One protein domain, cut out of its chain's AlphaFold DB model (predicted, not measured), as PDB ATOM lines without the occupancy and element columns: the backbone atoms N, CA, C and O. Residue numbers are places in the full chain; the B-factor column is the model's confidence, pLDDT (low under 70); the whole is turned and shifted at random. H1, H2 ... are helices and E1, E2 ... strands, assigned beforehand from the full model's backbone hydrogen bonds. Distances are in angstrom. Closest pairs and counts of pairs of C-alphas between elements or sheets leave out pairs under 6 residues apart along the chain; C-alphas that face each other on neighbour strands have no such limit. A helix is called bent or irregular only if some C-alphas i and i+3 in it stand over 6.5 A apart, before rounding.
ATOM      1  N   THR A 287      28.599 -41.547  27.138       94.00
ATOM      2  CA  THR A 287      28.084 -41.608  28.501       94.00
ATOM      3  C   THR A 287      28.161 -40.235  29.143       94.00
ATOM      4  O   THR A 287      28.986 -39.403  28.773       94.00
ATOM      5  N   LEU A 288      27.251 -39.985  30.086       95.25
ATOM      6  CA  LEU A 288      27.228 -38.751  30.858       95.25
ATOM      7  C   LEU A 288      27.734 -39.021  32.265       95.25
ATOM      8  O   LEU A 288      27.134 -39.825  32.993       95.25
ATOM      9  N   GLN A 289      28.770 -38.293  32.663       93.94
ATOM     10  CA  GLN A 289      29.330 -38.343  34.005       93.94
ATOM     11  C   GLN A 289      29.304 -36.953  34.638       93.94
ATOM     12  O   GLN A 289      29.683 -35.963  34.029       93.94
ATOM     13  N   ALA A 290      28.841 -36.859  35.885       92.12
ATOM     14  CA  ALA A 290      28.917 -35.601  36.617       92.12
ATOM     15  C   ALA A 290      30.360 -35.361  37.081       92.12
ATOM     16  O   ALA A 290      30.867 -36.126  37.908       92.12
ATOM     17  N   GLY A 291      30.977 -34.299  36.574       88.38
ATOM     18  CA  GLY A 291      32.357 -33.925  36.855       88.38
ATOM     19  C   GLY A 291      32.501 -33.105  38.140       88.38
ATOM     20  O   GLY A 291      31.973 -33.444  39.220       88.38
ATOM     21  N   ALA A 292      33.258 -32.015  38.034       89.12
ATOM     22  CA  ALA A 292      33.487 -31.074  39.122       89.12
ATOM     23  C   ALA A 292      32.197 -30.343  39.515       89.12
ATOM     24  O   ALA A 292      31.344 -30.068  38.678       89.12
ATOM     25  N   VAL A 293      32.051 -30.034  40.808       94.00
ATOM     26  CA  VAL A 293      30.883 -29.325  41.352       94.00
ATOM     27  C   VAL A 293      31.360 -28.187  42.241       94.00
ATOM     28  O   VAL A 293      32.103 -28.424  43.194       94.00
ATOM     29  N   ARG A 294      30.862 -26.981  41.984       94.81
ATOM     30  CA  ARG A 294      30.882 -25.860  42.923       94.81
ATOM     31  C   ARG A 294      29.512 -25.720  43.555       94.81
ATOM     32  O   ARG A 294      28.492 -25.834  42.885       94.81
ATOM     33  N   HIS A 295      29.465 -25.525  44.862       94.44
ATOM     34  CA  HIS A 295      28.214 -25.417  45.596       94.44
ATOM     35  C   HIS A 295      28.410 -24.574  46.847       94.44
ATOM     36  O   HIS A 295      29.527 -24.441  47.334       94.44
ATOM     37  N   ARG A 296      27.317 -24.033  47.385       93.06
ATOM     38  CA  ARG A 296      27.345 -23.324  48.669       93.06
ATOM     39  C   ARG A 296      27.750 -24.243  49.819       93.06
ATOM     40  O   ARG A 296      27.413 -25.432  49.789       93.06
ATOM     41  N   ASP A 297      28.345 -23.668  50.858       90.81
ATOM     42  CA  ASP A 297      28.795 -24.376  52.069       90.81
ATOM     43  C   ASP A 297      27.655 -25.082  52.827       90.81
ATOM     44  O   ASP A 297      27.857 -26.120  53.452       90.81
ATOM     45  N   ASP A 298      26.422 -24.578  52.714       89.25
ATOM     46  CA  ASP A 298      25.198 -25.169  53.285       89.25
ATOM     47  C   ASP A 298      24.595 -26.305  52.423       89.25
ATOM     48  O   ASP A 298      23.459 -26.780  52.613       89.25
ATOM     49  N   SER A 299      25.353 -26.774  51.435       92.31
ATOM     50  CA  SER A 299      24.984 -27.878  50.565       92.31
ATOM     51  C   SER A 299      26.150 -28.840  50.348       92.31
ATOM     52  O   SER A 299      27.223 -28.681  50.916       92.31
ATOM     53  N   ASN A 300      25.925 -29.921  49.601       92.44
ATOM     54  CA  ASN A 300      26.981 -30.890  49.321       92.44
ATOM     55  C   ASN A 300      26.964 -31.309  47.853       92.44
ATOM     56  O   ASN A 300      25.899 -31.450  47.246       92.44
ATOM     57  N   ALA A 301      28.151 -31.569  47.305       94.19
ATOM     58  CA  ALA A 301      28.335 -31.947  45.908       94.19
ATOM     59  C   ALA A 301      27.518 -33.186  45.509       94.19
ATOM     60  O   ALA A 301      26.949 -33.236  44.420       94.19
ATOM     61  N   ARG A 302      27.405 -34.185  46.396       95.56
ATOM     62  CA  ARG A 302      26.678 -35.437  46.116       95.56
ATOM     63  C   ARG A 302      25.200 -35.187  45.803       95.56
ATOM     64  O   ARG A 302      24.659 -35.840  44.912       95.56
ATOM     65  N   PHE A 303      24.556 -34.266  46.518       95.62
ATOM     66  CA  PHE A 303      23.174 -33.866  46.259       95.62
ATOM     67  C   PHE A 303      23.025 -33.290  44.847       95.62
ATOM     68  O   PHE A 303      22.193 -33.770  44.078       95.62
ATOM     69  N   TRP A 304      23.877 -32.328  44.481       95.75
ATOM     70  CA  TRP A 304      23.814 -31.662  43.180       95.75
ATOM     71  C   TRP A 304      24.116 -32.603  42.017       95.75
ATOM     72  O   TRP A 304      23.385 -32.581  41.033       95.75
ATOM     73  N   ARG A 305      25.088 -33.517  42.153       96.19
ATOM     74  CA  ARG A 305      25.343 -34.555  41.136       96.19
ATOM     75  C   ARG A 305      24.114 -35.429  40.880       96.19
ATOM     76  O   ARG A 305      23.752 -35.665  39.730       96.19
ATOM     77  N   ARG A 306      23.452 -35.895  41.949       95.44
ATOM     78  CA  ARG A 306      22.242 -36.733  41.842       95.44
ATOM     79  C   ARG A 306      21.066 -35.984  41.226       95.44
ATOM     80  O   ARG A 306      20.293 -36.592  40.496       95.44
ATOM     81  N   LEU A 307      20.937 -34.695  41.530       94.50
ATOM     82  CA  LEU A 307      19.886 -33.845  40.984       94.50
ATOM     83  C   LEU A 307      20.120 -33.533  39.495       94.50
ATOM     84  O   LEU A 307      19.187 -33.587  38.702       94.50
ATOM     85  N   ALA A 308      21.361 -33.224  39.121       96.00
ATOM     86  CA  ALA A 308      21.725 -32.747  37.794       96.00
ATOM     87  C   ALA A 308      21.749 -33.850  36.728       96.00
ATOM     88  O   ALA A 308      21.255 -33.639  35.623       96.00
ATOM     89  N   LEU A 309      22.282 -35.035  37.040       95.81
ATOM     90  CA  LEU A 309      22.527 -36.068  36.026       95.81
ATOM     91  C   LEU A 309      21.259 -36.531  35.271       95.81
ATOM     92  O   LEU A 309      21.324 -36.659  34.048       95.81
ATOM     93  N   PRO A 310      20.097 -36.766  35.917       94.25
ATOM     94  CA  PRO A 310      18.868 -37.103  35.194       94.25
ATOM     95  C   PRO A 310      18.401 -35.987  34.254       94.25
ATOM     96  O   PRO A 310      17.903 -36.265  33.165       94.25
ATOM     97  N   VAL A 311      18.588 -34.727  34.656       94.94
ATOM     98  CA  VAL A 311      18.234 -33.558  33.844       94.94
ATOM     99  C   VAL A 311      19.170 -33.436  32.653       94.94
ATOM    100  O   VAL A 311      18.697 -33.252  31.537       94.94
ATOM    101  N   ALA A 312      20.474 -33.613  32.868       96.06
ATOM    102  CA  ALA A 312      21.459 -33.635  31.797       96.06
ATOM    103  C   ALA A 312      21.155 -34.741  30.783       96.06
ATOM    104  O   ALA A 312      21.158 -34.474  29.594       96.06
ATOM    105  N   LYS A 313      20.776 -35.948  31.230       94.94
ATOM    106  CA  LYS A 313      20.334 -37.039  30.340       94.94
ATOM    107  C   LYS A 313      19.088 -36.685  29.525       94.94
ATOM    108  O   LYS A 313      18.978 -37.089  28.372       94.94
ATOM    109  N   ALA A 314      18.133 -35.967  30.115       93.00
ATOM    110  CA  ALA A 314      16.945 -35.515  29.395       93.00
ATOM    111  C   ALA A 314      17.287 -34.427  28.365       93.00
ATOM    112  O   ALA A 314      16.803 -34.483  27.236       93.00
ATOM    113  N   PHE A 315      18.141 -33.473  28.743       94.38
ATOM    114  CA  PHE A 315      18.607 -32.403  27.864       94.38
ATOM    115  C   PHE A 315      19.476 -32.928  26.724       94.38
ATOM    116  O   PHE A 315      19.274 -32.560  25.582       94.38
ATOM    117  N   ASP A 316      20.398 -33.837  27.006       94.38
ATOM    118  CA  ASP A 316      21.320 -34.417  26.033       94.38
ATOM    119  C   ASP A 316      20.604 -35.199  24.922       94.38
ATOM    120  O   ASP A 316      21.084 -35.256  23.799       94.38
ATOM    121  N   ARG A 317      19.403 -35.727  25.186       91.19
ATOM    122  CA  ARG A 317      18.534 -36.308  24.147       91.19
ATOM    123  C   ARG A 317      17.809 -35.255  23.313       91.19
ATOM    124  O   ARG A 317      17.359 -35.555  22.213       91.19
ATOM    125  N   ARG A 318      17.617 -34.051  23.852       90.19
ATOM    126  CA  ARG A 318      16.858 -32.968  23.221       90.19
ATOM    127  C   ARG A 318      17.345 -31.594  23.712       90.19
ATOM    128  O   ARG A 318      16.694 -30.991  24.567       90.19
ATOM    129  N   PRO A 319      18.476 -31.094  23.185       91.94
ATOM    130  CA  PRO A 319      19.215 -29.961  23.752       91.94
ATOM    131  C   PRO A 319      18.632 -28.606  23.323       91.94
ATOM    132  O   PRO A 319      19.310 -27.763  22.738       91.94
ATOM    133  N   VAL A 320      17.338 -28.411  23.584       90.81
ATOM    134  CA  VAL A 320      16.548 -27.241  23.171       90.81
ATOM    135  C   VAL A 320      15.542 -26.845  24.264       90.81
ATOM    136  O   VAL A 320      15.226 -27.661  25.140       90.81
ATOM    137  N   PRO A 321      15.000 -25.611  24.250       88.62
ATOM    138  CA  PRO A 321      13.938 -25.213  25.170       88.62
ATOM    139  C   PRO A 321      12.749 -26.183  25.174       88.62
ATOM    140  O   PRO A 321      12.340 -26.706  24.139       88.62
ATOM    141  N   GLY A 322      12.181 -26.422  26.358       81.12
ATOM    142  CA  GLY A 322      11.055 -27.347  26.531       81.12
ATOM    143  C   GLY A 322      11.441 -28.828  26.657       81.12
ATOM    144  O   GLY A 322      10.554 -29.684  26.644       81.12
ATOM    145  N   PHE A 323      12.732 -29.149  26.815       86.62
ATOM    146  CA  PHE A 323      13.192 -30.511  27.129       86.62
ATOM    147  C   PHE A 323      12.651 -31.033  28.474       86.62
ATOM    148  O   PHE A 323      12.406 -32.227  28.631       86.62
ATOM    149  N   SER A 324      12.422 -30.135  29.439       79.62
ATOM    150  CA  SER A 324      11.772 -30.434  30.715       79.62
ATOM    151  C   SER A 324      10.298 -30.018  30.674       79.62
ATOM    152  O   SER A 324       9.993 -28.837  30.498       79.62
ATOM    153  N   ARG A 325       9.375 -30.960  30.888       64.38
ATOM    154  CA  ARG A 325       7.926 -30.706  30.967       64.38
ATOM    155  C   ARG A 325       7.455 -30.651  32.424       64.38
ATOM    156  O   ARG A 325       6.719 -31.521  32.876       64.38
ATOM    157  N   SER A 326       7.901 -29.651  33.178       73.19
ATOM    158  CA  SER A 326       7.400 -29.440  34.543       73.19
ATOM    159  C   SER A 326       6.103 -28.633  34.497       73.19
ATOM    160  O   SER A 326       6.119 -27.460  34.133       73.19
ATOM    161  N   ALA A 327       4.979 -29.241  34.882       77.19
ATOM    162  CA  ALA A 327       3.718 -28.525  35.073       77.19
ATOM    163  C   ALA A 327       3.796 -27.683  36.360       77.19
ATOM    164  O   ALA A 327       3.558 -28.173  37.466       77.19
ATOM    165  N   LEU A 328       4.193 -26.419  36.229       86.25
ATOM    166  CA  LEU A 328       4.268 -25.484  37.348       86.25
ATOM    167  C   LEU A 328       2.896 -24.869  37.635       86.25
ATOM    168  O   LEU A 328       2.206 -24.412  36.729       86.25
ATOM    169  N   SER A 329       2.530 -24.760  38.917       90.56
ATOM    170  CA  SER A 329       1.437 -23.864  39.328       90.56
ATOM    171  C   SER A 329       1.747 -22.418  38.891       90.56
ATOM    172  O   SER A 329       2.931 -22.058  38.922       90.56
ATOM    173  N   PRO A 330       0.747 -21.551  38.640       92.06
ATOM    174  CA  PRO A 330       0.975 -20.153  38.254       92.06
ATOM    175  C   PRO A 330       1.948 -19.399  39.175       92.06
ATOM    176  O   PRO A 330       2.843 -18.706  38.698       92.06
ATOM    177  N   ARG A 331       1.845 -19.613  40.496       89.88
ATOM    178  CA  ARG A 331       2.755 -19.022  41.493       89.88
ATOM    179  C   ARG A 331       4.208 -19.456  41.290       89.88
ATOM    180  O   ARG A 331       5.105 -18.623  41.271       89.88
ATOM    181  N   ASN A 332       4.449 -20.758  41.143       90.44
ATOM    182  CA  ASN A 332       5.798 -21.289  40.926       90.44
ATOM    183  C   ASN A 332       6.367 -20.866  39.568       90.44
ATOM    184  O   ASN A 332       7.554 -20.571  39.488       90.44
ATOM    185  N   ASN A 333       5.528 -20.771  38.534       91.00
ATOM    186  CA  ASN A 333       5.943 -20.245  37.238       91.00
ATOM    187  C   ASN A 333       6.401 -18.782  37.346       91.00
ATOM    188  O   ASN A 333       7.487 -18.446  36.887       91.00
ATOM    189  N   ALA A 334       5.626 -17.935  38.034       90.81
ATOM    190  CA  ALA A 334       6.005 -16.544  38.280       90.81
ATOM    191  C   ALA A 334       7.336 -16.432  39.045       90.81
ATOM    192  O   ALA A 334       8.185 -15.630  38.669       90.81
ATOM    193  N   ARG A 335       7.560 -17.277  40.064       90.81
ATOM    194  CA  ARG A 335       8.843 -17.319  40.792       90.81
ATOM    195  C   ARG A 335      10.012 -17.722  39.890       90.81
ATOM    196  O   ARG A 335      11.052 -17.077  39.931       90.81
ATOM    197  N   ILE A 336       9.853 -18.752  39.059       92.44
ATOM    198  CA  ILE A 336      10.899 -19.186  38.120       92.44
ATOM    199  C   ILE A 336      11.225 -18.086  37.100       92.44
ATOM    200  O   ILE A 336      12.399 -17.818  36.854       92.44
ATOM    201  N   GLU A 337      10.219 -17.390  36.565       92.62
ATOM    202  CA  GLU A 337      10.440 -16.267  35.644       92.62
ATOM    203  C   GLU A 337      11.070 -15.045  36.331       92.62
ATOM    204  O   GLU A 337      11.898 -14.354  35.734       92.62
ATOM    205  N   THR A 338      10.749 -14.777  37.600       92.31
ATOM    206  CA  THR A 338      11.453 -13.759  38.398       92.31
ATOM    207  C   THR A 338      12.922 -14.129  38.601       92.31
ATOM    208  O   THR A 338      13.789 -13.307  38.311       92.31
ATOM    209  N   ALA A 339      13.224 -15.376  38.977       91.56
ATOM    210  CA  ALA A 339      14.600 -15.861  39.094       91.56
ATOM    211  C   ALA A 339      15.363 -15.733  37.772       91.56
ATOM    212  O   ALA A 339      16.501 -15.268  37.753       91.56
ATOM    213  N   ARG A 340      14.727 -16.096  36.652       92.25
ATOM    214  CA  ARG A 340      15.330 -16.003  35.319       92.25
ATOM    215  C   ARG A 340      15.680 -14.562  34.967       92.25
ATOM    216  O   ARG A 340      16.796 -14.311  34.520       92.25
ATOM    217  N   ARG A 341      14.758 -13.620  35.185       90.38
ATOM    218  CA  ARG A 341      15.016 -12.190  34.955       90.38
ATOM    219  C   ARG A 341      16.146 -11.670  35.839       90.38
ATOM    220  O   ARG A 341      17.006 -10.967  35.328       90.38
ATOM    221  N   ALA A 342      16.187 -12.061  37.112       87.81
ATOM    222  CA  ALA A 342      17.259 -11.673  38.026       87.81
ATOM    223  C   ALA A 342      18.632 -12.228  37.594       87.81
ATOM    224  O   ALA A 342      19.615 -11.495  37.591       87.81
ATOM    225  N   VAL A 343      18.707 -13.496  37.164       88.50
ATOM    226  CA  VAL A 343      19.948 -14.085  36.624       88.50
ATOM    227  C   VAL A 343      20.402 -13.374  35.350       88.50
ATOM    228  O   VAL A 343      21.588 -13.105  35.197       88.50
ATOM    229  N   LEU A 344      19.477 -13.065  34.437       86.31
ATOM    230  CA  LEU A 344      19.802 -12.372  33.190       86.31
ATOM    231  C   LEU A 344      20.222 -10.915  33.414       86.31
ATOM    232  O   LEU A 344      21.140 -10.458  32.745       86.31
ATOM    233  N   ALA A 345      19.592 -10.207  34.356       82.81
ATOM    234  CA  ALA A 345      19.967  -8.838  34.706       82.81
ATOM    235  C   ALA A 345      21.407  -8.769  35.235       82.81
ATOM    236  O   ALA A 345      22.172  -7.920  34.796       82.81
ATOM    237  N   ASN A 346      21.800  -9.721  36.086       72.81
ATOM    238  CA  ASN A 346      23.170  -9.817  36.597       72.81
ATOM    239  C   ASN A 346      24.201 -10.217  35.526       72.81
ATOM    240  O   ASN A 346      25.392 -10.090  35.764       72.81
ATOM    241  N   ALA A 347      23.760 -10.738  34.377       70.81
ATOM    242  CA  ALA A 347      24.625 -11.194  33.290       70.81
ATOM    243  C   ALA A 347      24.756 -10.189  32.133       70.81
ATOM    244  O   ALA A 347      25.481 -10.460  31.174       70.81
ATOM    245  N   ALA A 348      24.007  -9.081  32.167       57.62
ATOM    246  CA  ALA A 348      23.906  -8.142  31.053       57.62
ATOM    247  C   ALA A 348      25.224  -7.403  30.751       57.62
ATOM    248  O   ALA A 348      25.404  -6.962  29.618       57.62
ATOM    249  N   ASP A 349      26.152  -7.348  31.710       52.03
ATOM    250  CA  ASP A 349      27.439  -6.663  31.555       52.03
ATOM    251  C   ASP A 349      28.542  -7.547  30.922       52.03
ATOM    252  O   ASP A 349      29.456  -7.013  30.298       52.03
ATOM    253  N   ASP A 350      28.409  -8.885  30.946       52.38
ATOM    254  CA  ASP A 350      29.502  -9.816  30.575       52.38
ATOM    255  C   ASP A 350      29.288 -10.592  29.257       52.38
ATOM    256  O   ASP A 350      30.146 -11.353  28.809       52.38
ATOM    257  N   GLY A 351      28.136 -10.438  28.590       52.72
ATOM    258  CA  GLY A 351      27.858 -11.023  27.262       52.72
ATOM    259  C   GLY A 351      27.750 -12.563  27.193       52.72
ATOM    260  O   GLY A 351      27.174 -13.092  26.235       52.72
ATOM    261  N   LEU A 352      28.240 -13.281  28.206       62.31
ATOM    262  CA  LEU A 352      28.107 -14.714  28.474       62.31
ATOM    263  C   LEU A 352      28.159 -14.877  30.002       62.31
ATOM    264  O   LEU A 352      29.201 -14.663  30.590       62.31
ATOM    265  N   ALA A 353      27.062 -15.221  30.679       70.44
ATOM    266  CA  ALA A 353      27.103 -15.343  32.143       70.44
ATOM    267  C   ALA A 353      28.044 -16.486  32.573       70.44
ATOM    268  O   ALA A 353      27.860 -17.621  32.106       70.44
ATOM    269  N   ALA A 354      28.975 -16.218  33.491       81.06
ATOM    270  CA  ALA A 354      29.705 -17.262  34.204       81.06
ATOM    271  C   ALA A 354      28.734 -18.202  34.943       81.06
ATOM    272  O   ALA A 354      27.597 -17.844  35.285       81.06
ATOM    273  N   ALA A 355      29.167 -19.437  35.188       89.06
ATOM    274  CA  ALA A 355      28.437 -20.341  36.055       89.06
ATOM    275  C   ALA A 355      28.315 -19.745  37.473       89.06
ATOM    276  O   ALA A 355      29.181 -18.999  37.931       89.06
ATOM    277  N   PRO A 356      27.231 -20.029  38.211       90.31
ATOM    278  CA  PRO A 356      27.106 -19.521  39.570       90.31
ATOM    279  C   PRO A 356      28.220 -20.087  40.451       90.31
ATOM    280  O   PRO A 356      28.575 -21.257  40.317       90.31
ATOM    281  N   LEU A 357      28.702 -19.281  41.400       88.69
ATOM    282  CA  LEU A 357      29.794 -19.640  42.319       88.69
ATOM    283  C   LEU A 357      31.146 -19.900  41.635       88.69
ATOM    284  O   LEU A 357      32.016 -20.505  42.255       88.69
ATOM    285  N   THR A 358      31.323 -19.455  40.392       85.44
ATOM    286  CA  THR A 358      32.632 -19.400  39.735       85.44
ATOM    287  C   THR A 358      33.013 -17.953  39.460       85.44
ATOM    288  O   THR A 358      32.142 -17.116  39.232       85.44
ATOM    289  N   THR A 359      34.311 -17.680  39.471       74.12
ATOM    290  CA  THR A 359      34.920 -16.440  38.977       74.12
ATOM    291  C   THR A 359      35.701 -16.742  37.701       74.12
ATOM    292  O   THR A 359      35.943 -17.913  37.400       74.12
ATOM    293  N   ASP A 360      36.154 -15.714  36.986       69.94
ATOM    294  CA  ASP A 360      37.013 -15.890  35.802       69.94
ATOM    295  C   ASP A 360      38.288 -16.683  36.121       69.94
ATOM    296  O   ASP A 360      38.715 -17.520  35.330       69.94
ATOM    297  N   ASP A 361      38.826 -16.501  37.331       69.12
ATOM    298  CA  ASP A 361      39.999 -17.231  37.823       69.12
ATOM    299  C   ASP A 361      39.670 -18.617  38.431       69.12
ATOM    300  O   ASP A 361      40.581 -19.374  38.781       69.12
ATOM    301  N   ASP A 362      38.387 -18.989  38.589       72.50
ATOM    302  CA  ASP A 362      38.013 -20.292  39.161       72.50
ATOM    303  C   ASP A 362      38.053 -21.396  38.100       72.50
ATOM    304  O   ASP A 362      37.087 -21.649  37.375       72.50
ATOM    305  N   ASN A 363      39.166 -22.126  38.091       74.88
ATOM    306  CA  ASN A 363      39.395 -23.274  37.213       74.88
ATOM    307  C   ASN A 363      38.778 -24.593  37.696       74.88
ATOM    308  O   ASN A 363      39.047 -25.643  37.116       74.88
ATOM    309  N   THR A 364      37.952 -24.598  38.742       81.25
ATOM    310  CA  THR A 364      37.422 -25.867  39.274       81.25
ATOM    311  C   THR A 364      36.471 -26.567  38.325       81.25
ATOM    312  O   THR A 364      36.449 -27.793  38.289       81.25
ATOM    313  N   LEU A 365      35.707 -25.811  37.535       82.06
ATOM    314  CA  LEU A 365      34.895 -26.370  36.450       82.06
ATOM    315  C   LEU A 365      35.678 -26.488  35.132       82.06
ATOM    316  O   LEU A 365      35.101 -26.799  34.094       82.06
ATOM    317  N   GLY A 366      36.984 -26.226  35.168       83.69
ATOM    318  CA  GLY A 366      37.810 -26.024  33.991       83.69
ATOM    319  C   GLY A 366      37.585 -24.654  33.338       83.69
ATOM    320  O   GLY A 366      36.785 -23.844  33.810       83.69
ATOM    321  N   PRO A 367      38.272 -24.393  32.216       83.38
ATOM    322  CA  PRO A 367      38.264 -23.087  31.559       83.38
ATOM    323  C   PRO A 367      36.958 -22.784  30.803       83.38
ATOM    324  O   PRO A 367      36.775 -21.684  30.296       83.38
ATOM    325  N   PHE A 368      36.043 -23.753  30.700       85.38
ATOM    326  CA  PHE A 368      34.755 -23.627  30.011       85.38
ATOM    327  C   PHE A 368      33.607 -23.322  30.990       85.38
ATOM    328  O   PHE A 368      32.524 -23.897  30.899       85.38
ATOM    329  N   ASN A 369      33.840 -22.427  31.950       87.25
ATOM    330  CA  ASN A 369      32.912 -22.106  33.040       87.25
ATOM    331  C   ASN A 369      31.843 -21.051  32.672       87.25
ATOM    332  O   ASN A 369      31.036 -20.687  33.524       87.25
ATOM    333  N   HIS A 370      31.788 -20.587  31.420       88.44
ATOM    334  CA  HIS A 370      30.779 -19.635  30.940       88.44
ATOM    335  C   HIS A 370      29.682 -20.313  30.117       88.44
ATOM    336  O   HIS A 370      29.953 -21.199  29.306       88.44
ATOM    337  N   PHE A 371      28.433 -19.866  30.253       88.81
ATOM    338  CA  PHE A 371      27.347 -20.359  29.402       88.81
ATOM    339  C   PHE A 371      27.380 -19.724  28.014       88.81
ATOM    340  O   PHE A 371      27.475 -18.506  27.868       88.81
ATOM    341  N   GLY A 372      27.157 -20.533  26.977       82.56
ATOM    342  CA  GLY A 372      26.790 -20.011  25.662       82.56
ATOM    343  C   GLY A 372      25.456 -19.256  25.652       82.56
ATOM    344  O   GLY A 372      24.582 -19.479  26.494       82.56
ATOM    345  N   LYS A 373      25.275 -18.392  24.640       82.31
ATOM    346  CA  LYS A 373      24.009 -17.669  24.402       82.31
ATOM    347  C   LYS A 373      22.816 -18.626  24.322       82.31
ATOM    348  O   LYS A 373      21.799 -18.386  24.948       82.31
ATOM    349  N   ALA A 374      23.022 -19.778  23.688       86.62
ATOM    350  CA  ALA A 374      22.029 -20.838  23.542       86.62
ATOM    351  C   ALA A 374      21.802 -21.702  24.803       86.62
ATOM    352  O   ALA A 374      21.162 -22.749  24.722       86.62
ATOM    353  N   GLY A 375      22.340 -21.332  25.969       90.50
ATOM    354  CA  GLY A 375      22.055 -22.043  27.217       90.50
ATOM    355  C   GLY A 375      20.567 -21.966  27.575       90.50
ATOM    356  O   GLY A 375      19.978 -20.889  27.574       90.50
ATOM    357  N   VAL A 376      19.966 -23.101  27.920       92.56
ATOM    358  CA  VAL A 376      18.530 -23.250  28.169       92.56
ATOM    359  C   VAL A 376      18.241 -23.212  29.664       92.56
ATOM    360  O   VAL A 376      18.849 -23.944  30.445       92.56
ATOM    361  N   PHE A 377      17.279 -22.380  30.063       93.25
ATOM    362  CA  PHE A 377      16.747 -22.366  31.423       93.25
ATOM    363  C   PHE A 377      15.664 -23.430  31.615       93.25
ATOM    364  O   PHE A 377      14.877 -23.700  30.707       93.25
ATOM    365  N   PHE A 378      15.595 -24.009  32.811       93.75
ATOM    366  CA  PHE A 378      14.581 -24.994  33.175       93.75
ATOM    367  C   PHE A 378      14.246 -24.929  34.671       93.75
ATOM    368  O   PHE A 378      15.117 -24.642  35.492       93.75
ATOM    369  N   PRO A 379      13.000 -25.217  35.069       94.12
ATOM    370  CA  PRO A 379      12.640 -25.344  36.474       94.12
ATOM    371  C   PRO A 379      12.964 -26.740  37.013       94.12
ATOM    372  O   PRO A 379      12.713 -27.752  36.353       94.12
ATOM    373  N   ILE A 380      13.436 -26.815  38.255       93.50
ATOM    374  CA  ILE A 380      13.684 -28.083  38.946       93.50
ATOM    375  C   ILE A 380      13.310 -28.002  40.426       93.50
ATOM    376  O   ILE A 380      13.539 -26.991  41.084       93.50
ATOM    377  N   ALA A 381      12.728 -29.071  40.965       91.62
ATOM    378  CA  ALA A 381      12.453 -29.167  42.390       91.62
ATOM    379  C   ALA A 381      13.719 -29.599  43.147       91.62
ATOM    380  O   ALA A 381      14.299 -30.645  42.860       91.62
ATOM    381  N   ALA A 382      14.127 -28.822  44.147       90.69
ATOM    382  CA  ALA A 382      15.271 -29.113  45.001       90.69
ATOM    383  C   ALA A 382      14.941 -28.753  46.454       90.69
ATOM    384  O   ALA A 382      14.548 -27.627  46.753       90.69
ATOM    385  N   ARG A 383      15.100 -29.716  47.373       87.50
ATOM    386  CA  ARG A 383      14.864 -29.525  48.822       87.50
ATOM    387  C   ARG A 383      13.498 -28.880  49.143       87.50
ATOM    388  O   ARG A 383      13.411 -28.004  49.995       87.50
ATOM    389  N   GLY A 384      12.441 -29.288  48.438       86.31
ATOM    390  CA  GLY A 384      11.079 -28.772  48.646       86.31
ATOM    391  C   GLY A 384      10.789 -27.401  48.021       86.31
ATOM    392  O   GLY A 384       9.671 -26.916  48.151       86.31
ATOM    393  N   ASN A 385      11.749 -26.795  47.317       88.56
ATOM    394  CA  ASN A 385      11.580 -25.525  46.612       88.56
ATOM    395  C   ASN A 385      11.754 -25.696  45.101       88.56
ATOM    396  O   ASN A 385      12.422 -26.621  44.642       88.56
ATOM    397  N   TRP A 386      11.179 -24.773  44.329       91.56
ATOM    398  CA  TRP A 386      11.486 -24.637  42.908       91.56
ATOM    399  C   TRP A 386      12.740 -23.787  42.730       91.56
ATOM    400  O   TRP A 386      12.839 -22.686  43.266       91.56
ATOM    401  N   VAL A 387      13.688 -24.337  41.985       93.94
ATOM    402  CA  VAL A 387      14.992 -23.766  41.663       93.94
ATOM    403  C   VAL A 387      15.058 -23.567  40.155       93.94
ATOM    404  O   VAL A 387      14.535 -24.378  39.385       93.94
ATOM    405  N   LEU A 388      15.696 -22.481  39.734       95.06
ATOM    406  CA  LEU A 388      16.017 -22.234  38.339       95.06
ATOM    407  C   LEU A 388      17.325 -22.946  38.001       95.06
ATOM    408  O   LEU A 388      18.357 -22.673  38.609       95.06
ATOM    409  N   GLY A 389      17.290 -23.841  37.025       95.62
ATOM    410  CA  GLY A 389      18.472 -24.398  36.391       95.62
ATOM    411  C   GLY A 389      18.768 -23.722  35.054       95.62
ATOM    412  O   GLY A 389      17.864 -23.214  34.390       95.62
ATOM    413  N   ARG A 390      20.033 -23.755  34.637       95.00
ATOM    414  CA  ARG A 390      20.482 -23.463  33.271       95.00
ATOM    415  C   ARG A 390      21.436 -24.556  32.818       95.00
ATOM    416  O   ARG A 390      22.267 -24.992  33.611       95.00
ATOM    417  N   ILE A 391      21.309 -24.999  31.572       95.75
ATOM    418  CA  ILE A 391      22.179 -26.003  30.953       95.75
ATOM    419  C   ILE A 391      22.551 -25.586  29.531       95.75
ATOM    420  O   ILE A 391      21.732 -25.035  28.801       95.75
ATOM    421  N   GLY A 392      23.792 -25.827  29.130       93.94
ATOM    422  CA  GLY A 392      24.276 -25.599  27.769       93.94
ATOM    423  C   GLY A 392      25.751 -25.958  27.664       93.94
ATOM    424  O   GLY A 392      26.345 -26.369  28.652       93.94
ATOM    425  N   HIS A 393      26.355 -25.803  26.490       91.19
ATOM    426  CA  HIS A 393      27.798 -26.009  26.359       91.19
ATOM    427  C   HIS A 393      28.574 -24.923  27.115       91.19
ATOM    428  O   HIS A 393      28.247 -23.731  27.015       91.19
ATOM    429  N   GLY A 394      29.598 -25.348  27.858       88.19
ATOM    430  CA  GLY A 394      30.558 -24.445  28.492       88.19
ATOM    431  C   GLY A 394      31.424 -23.737  27.449       88.19
ATOM    432  O   GLY A 394      31.733 -24.314  26.405       88.19
ATOM    433  N   ARG A 395      31.819 -22.486  27.699       86.00
ATOM    434  CA  ARG A 395      32.572 -21.650  26.749       86.00
ATOM    435  C   ARG A 395      33.834 -21.049  27.342       86.00
ATOM    436  O   ARG A 395      33.866 -20.705  28.515       86.00
ATOM    437  N   LEU A 396      34.817 -20.871  26.461       83.81
ATOM    438  CA  LEU A 396      36.029 -20.088  26.677       83.81
ATOM    439  C   LEU A 396      36.197 -19.151  25.475       83.81
ATOM    440  O   LEU A 396      36.594 -19.579  24.384       83.81
ATOM    441  N   GLY A 397      35.827 -17.881  25.650       79.06
ATOM    442  CA  GLY A 397      35.741 -16.919  24.552       79.06
ATOM    443  C   GLY A 397      34.814 -17.420  23.439       79.06
ATOM    444  O   GLY A 397      33.624 -17.664  23.649       79.06
ATOM    445  N   TRP A 398      35.353 -17.597  22.233       75.50
ATOM    446  CA  TRP A 398      34.577 -18.098  21.098       75.50
ATOM    447  C   TRP A 398      34.478 -19.632  21.040       75.50
ATOM    448  O   TRP A 398      33.602 -20.134  20.333       75.50
ATOM    449  N   ARG A 399      35.293 -20.373  21.803       80.19
ATOM    450  CA  ARG A 399      35.274 -21.845  21.849       80.19
ATOM    451  C   ARG A 399      34.142 -22.368  22.730       80.19
ATOM    452  O   ARG A 399      33.659 -21.667  23.620       80.19
ATOM    453  N   ALA A 400      33.752 -23.615  22.495       84.88
ATOM    454  CA  ALA A 400      32.815 -24.357  23.327       84.88
ATOM    455  C   ALA A 400      33.366 -25.762  23.606       84.88
ATOM    456  O   ALA A 400      34.034 -26.324  22.739       84.88
ATOM    457  N   SER A 401      33.096 -26.297  24.797       87.31
ATOM    458  CA  SER A 401      33.304 -27.718  25.101       87.31
ATOM    459  C   SER A 401      32.134 -28.547  24.560       87.31
ATOM    460  O   SER A 401      31.013 -28.040  24.469       87.31
ATOM    461  N   ASP A 402      32.371 -29.822  24.240       89.44
ATOM    462  CA  ASP A 402      31.281 -30.775  23.981       89.44
ATOM    463  C   ASP A 402      30.482 -31.067  25.263       89.44
ATOM    464  O   ASP A 402      29.292 -31.367  25.186       89.44
ATOM    465  N   ASP A 403      31.098 -30.895  26.437       91.94
ATOM    466  CA  ASP A 403      30.481 -31.106  27.748       91.94
ATOM    467  C   ASP A 403      29.329 -30.140  28.036       91.94
ATOM    468  O   ASP A 403      29.272 -29.004  27.543       91.94
ATOM    469  N   TRP A 404      28.436 -30.565  28.932       94.38
ATOM    470  CA  TRP A 404      27.382 -29.699  29.444       94.38
ATOM    471  C   TRP A 404      27.843 -28.961  30.697       94.38
ATOM    472  O   TRP A 404      28.231 -29.566  31.691       94.38
ATOM    473  N   LEU A 405      27.709 -27.643  30.690       95.31
ATOM    474  CA  LEU A 405      27.762 -26.808  31.876       95.31
ATOM    475  C   LEU A 405      26.353 -26.687  32.459       95.31
ATOM    476  O   LEU A 405      25.386 -26.452  31.730       95.31
ATOM    477  N   MET A 406      26.231 -26.825  33.776       96.19
ATOM    478  CA  MET A 406      24.980 -26.659  34.509       96.19
ATOM    479  C   MET A 406      25.143 -25.674  35.662       96.19
ATOM    480  O   MET A 406      26.165 -25.652  36.341       96.19
ATOM    481  N   GLY A 407      24.101 -24.884  35.911       95.69
ATOM    482  CA  GLY A 407      24.053 -23.890  36.981       95.69
ATOM    483  C   GLY A 407      22.672 -23.845  37.616       95.69
ATOM    484  O   GLY A 407      21.672 -24.083  36.938       95.69
ATOM    485  N   PHE A 408      22.622 -23.555  38.912       96.12
ATOM    486  CA  PHE A 408      21.402 -23.536  39.711       96.12
ATOM    487  C   PHE A 408      21.311 -22.274  40.567       96.12
ATOM    488  O   PHE A 408      22.263 -21.918  41.267       96.12
ATOM    489  N   TRP A 409      20.128 -21.658  40.571       95.25
ATOM    490  CA  TRP A 409      19.798 -20.458  41.337       95.25
ATOM    491  C   TRP A 409      18.465 -20.613  42.067       95.25
ATOM    492  O   TRP A 409      17.481 -21.108  41.515       95.25
ATOM    493  N   GLY A 410      18.430 -20.167  43.316       92.88
ATOM    494  CA  GLY A 410      17.206 -19.988  44.087       92.88
ATOM    495  C   GLY A 410      16.745 -18.535  44.074       92.88
ATOM    496  O   GLY A 410      17.389 -17.672  43.481       92.88
ATOM    497  N   LEU A 411      15.651 -18.277  44.785       89.50
ATOM    498  CA  LEU A 411      15.250 -16.935  45.198       89.50
ATOM    499  C   LEU A 411      15.320 -16.841  46.722       89.50
ATOM    500  O   LEU A 411      14.914 -17.793  47.399       89.50
ATOM    501  N   ASP A 412      15.819 -15.723  47.247       88.94
ATOM    502  CA  ASP A 412      15.668 -15.386  48.664       88.94
ATOM    503  C   ASP A 412      14.256 -14.843  48.973       88.94
ATOM    504  O   ASP A 412      13.341 -14.923  48.149       88.94
ATOM    505  N   ALA A 413      14.051 -14.365  50.204       86.75
ATOM    506  CA  ALA A 413      12.774 -13.806  50.647       86.75
ATOM    507  C   ALA A 413      12.405 -12.490  49.937       86.75
ATOM    508  O   ALA A 413      11.223 -12.159  49.881       86.75
ATOM    509  N   ASP A 414      13.394 -11.796  49.371       87.56
ATOM    510  CA  ASP A 414      13.252 -10.512  48.680       87.56
ATOM    511  C   ASP A 414      13.233 -10.692  47.149       87.56
ATOM    512  O   ASP A 414      13.484  -9.749  46.398       87.56
ATOM    513  N   ASP A 415      12.976 -11.917  46.673       85.00
ATOM    514  CA  ASP A 415      12.968 -12.299  45.257       85.00
ATOM    515  C   ASP A 415      14.288 -12.008  44.510       85.00
ATOM    516  O   ASP A 415      14.319 -11.892  43.278       85.00
ATOM    517  N   ARG A 416      15.419 -11.967  45.224       88.25
ATOM    518  CA  ARG A 416      16.746 -11.857  44.607       88.25
ATOM    519  C   ARG A 416      17.290 -13.231  44.250       88.25
ATOM    520  O   ARG A 416      17.120 -14.201  44.990       88.25
ATOM    521  N   SER A 417      17.984 -13.311  43.113       89.62
ATOM    522  CA  SER A 417      18.645 -14.544  42.677       89.62
ATOM    523  C   SER A 417      19.788 -14.909  43.619       89.62
ATOM    524  O   SER A 417      20.672 -14.095  43.878       89.62
ATOM    525  N   VAL A 418      19.790 -16.153  44.095       91.94
ATOM    526  CA  VAL A 418      20.839 -16.686  44.964       91.94
ATOM    527  C   VAL A 418      21.532 -17.858  44.272       91.94
ATOM    528  O   VAL A 418      20.872 -18.870  44.017       91.94
ATOM    529  N   PRO A 419      22.844 -17.780  43.980       93.81
ATOM    530  CA  PRO A 419      23.575 -18.878  43.353       93.81
ATOM    531  C   PRO A 419      23.656 -20.074  44.309       93.81
ATOM    532  O   PRO A 419      23.992 -19.911  45.478       93.81
ATOM    533  N   LEU A 420      23.330 -21.279  43.836       95.12
ATOM    534  CA  LEU A 420      23.272 -22.481  44.680       95.12
ATOM    535  C   LEU A 420      24.378 -23.485  44.360       95.12
ATOM    536  O   LEU A 420      25.015 -24.006  45.279       95.12
ATOM    537  N   ALA A 421      24.576 -23.775  43.073       95.94
ATOM    538  CA  ALA A 421      25.603 -24.692  42.596       95.94
ATOM    539  C   ALA A 421      25.824 -24.585  41.088       95.94
ATOM    540  O   ALA A 421      24.923 -24.199  40.347       95.94
ATOM    541  N   SER A 422      26.990 -25.030  40.645       95.88
ATOM    542  CA  SER A 422      27.348 -25.255  39.252       95.88
ATOM    543  C   SER A 422      28.177 -26.526  39.111       95.88
ATOM    544  O   SER A 422      28.808 -26.989  40.063       95.88
ATOM    545  N   LEU A 423      28.125 -27.143  37.937       96.12
ATOM    546  CA  LEU A 423      28.887 -28.347  37.639       96.12
ATOM    547  C   LEU A 423      29.049 -28.565  36.141       96.12
ATOM    548  O   LEU A 423      28.243 -28.079  35.347       96.12
ATOM    549  N   THR A 424      30.043 -29.370  35.788       95.12
ATOM    550  CA  THR A 424      30.177 -29.952  34.453       95.12
ATOM    551  C   THR A 424      29.554 -31.346  34.412       95.12
ATOM    552  O   THR A 424      29.585 -32.103  35.389       95.12
ATOM    553  N   ILE A 425      28.952 -31.688  33.278       95.69
ATOM    554  CA  ILE A 425      28.560 -33.045  32.915       95.69
ATOM    555  C   ILE A 425      29.385 -33.413  31.692       95.69
ATOM    556  O   ILE A 425      29.131 -32.926  30.589       95.69
ATOM    557  N   GLU A 426      30.373 -34.259  31.931       93.75
ATOM    558  CA  GLU A 426      31.291 -34.753  30.922       93.75
ATOM    559  C   GLU A 426      30.550 -35.676  29.960       93.75
ATOM    560  O   GLU A 426      29.775 -36.545  30.388       93.75
ATOM    561  N   ARG A 427      30.789 -35.477  28.663       93.25
ATOM    562  CA  ARG A 427      30.317 -36.367  27.600       93.25
ATOM    563  C   ARG A 427      31.492 -37.222  27.154       93.25
ATOM    564  O   ARG A 427      32.252 -36.836  26.279       93.25
ATOM    565  N   GLN A 428      31.634 -38.390  27.765       92.38
ATOM    566  CA  GLN A 428      32.739 -39.294  27.457       92.38
ATOM    567  C   GLN A 428      32.361 -40.203  26.294       92.38
ATOM    568  O   GLN A 428      31.263 -40.782  26.283       92.38
ATOM    569  N   ARG A 429      33.268 -40.350  25.324       93.31
ATOM    570  CA  ARG A 429      33.051 -41.227  24.171       93.31
ATOM    571  C   ARG A 429      32.827 -42.669  24.625       93.31
ATOM    572  O   ARG A 429      33.596 -43.235  25.397       93.31
ATOM    573  N   GLY A 430      31.750 -43.262  24.129       93.12
ATOM    574  CA  GLY A 430      31.338 -44.623  24.434       93.12
ATOM    575  C   GLY A 430      31.757 -45.619  23.356       93.12
ATOM    576  O   GLY A 430      32.772 -45.463  22.681       93.12
TER     577      GLY A 430
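Overview. This is residues 287 to 430 of the 442 residues of an uncharacterized protein of Salinisphaera japonica YTM-1 (UniProt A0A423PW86). A strongly twisted sheet of five strands curls round helix H1, which packs in the hollow of one face, while H2 packs on the opposite face, making three layers. A long stretch with no named element, residues 346 to 375, links H2 to E2, and its residues 370 to 371 pair with E3. The printed part has 144 residues, with named elements in the order E1 H1 H2 E2 E3 E4 E5; the sheet's order is E1 E5 E4 E3 E2, all antiparallel, and the class is mixed, helices and strands. The whole is compact and rounded, with a radius of gyration of the C-alphas of 14.1 A and spans of 41 by 32 by 29 A.

Along the chain. Find C-alpha 287 at (28.084, -41.608, 28.501); from there E1 runs 23.5 A to residue 295, bending by 51 degrees at residue 292. H1, residues 301 to 317, is 24.3 A long, with a kink of 32 degrees near residue 308; it is only just irregular, C-alphas 307 and 310 being 6.7 A apart. H2, residues 330 to 345, begins at C-alpha 330, (0.975, -20.153, 38.254), and spans 22.4 A. Next come E2, residues 376 to 382, 18.1 A; E3, residues 385 to 396, 32.0 A; and E4, residues 399 to 411, 31.1 A, which bends by 94 degrees at residue 402. E5, residues 417 to 430, runs 37.4 A to C-alpha 430 at (31.338, -44.623, 24.434).

Arrangement. Start at edge strand E1, antiparallel to E5, where N 289 and O 426 are 3.0 A apart. E2 to E5 form a meander, each strand the antiparallel neighbour of the one before, in three hairpins: look for N 378 and O 389 at 2.9 A between E2 and E3, N 390 and O 407 at 2.8 A between E3 and E4, and N 406 and O 423 at 2.8 A between E4 and E5. H1 is on the sheet; its closest C-alphas to E1 are those of Ala 301 and Val 293, 5.8 A. H2 is on the opposite face at a height over the sheet of 8.3 A, over E3 and only just not over E4, on which 2 of its C-alphas fall; its closest C-alphas to E3 are those of Ile 336 and Leu 388, 6.0 A. It runs slantwise to the strands, at 34 degrees to E3 on the local plane. H1 and H2 are apart. Every O i to N i+4 pair of H2 is within hydrogen-bond range; in H1, 11 of 13 are.

Size, cuts and confidence. The C-alphas farthest apart are those of Asp 414 and Gly 430, 45.6 A. The printed part has no cut; the links H1 to H2 and H2 to E2 are long. The mean pLDDT of the printed part is 88.0, with residues 325, 348 to 352 and 360 to 361 under 70.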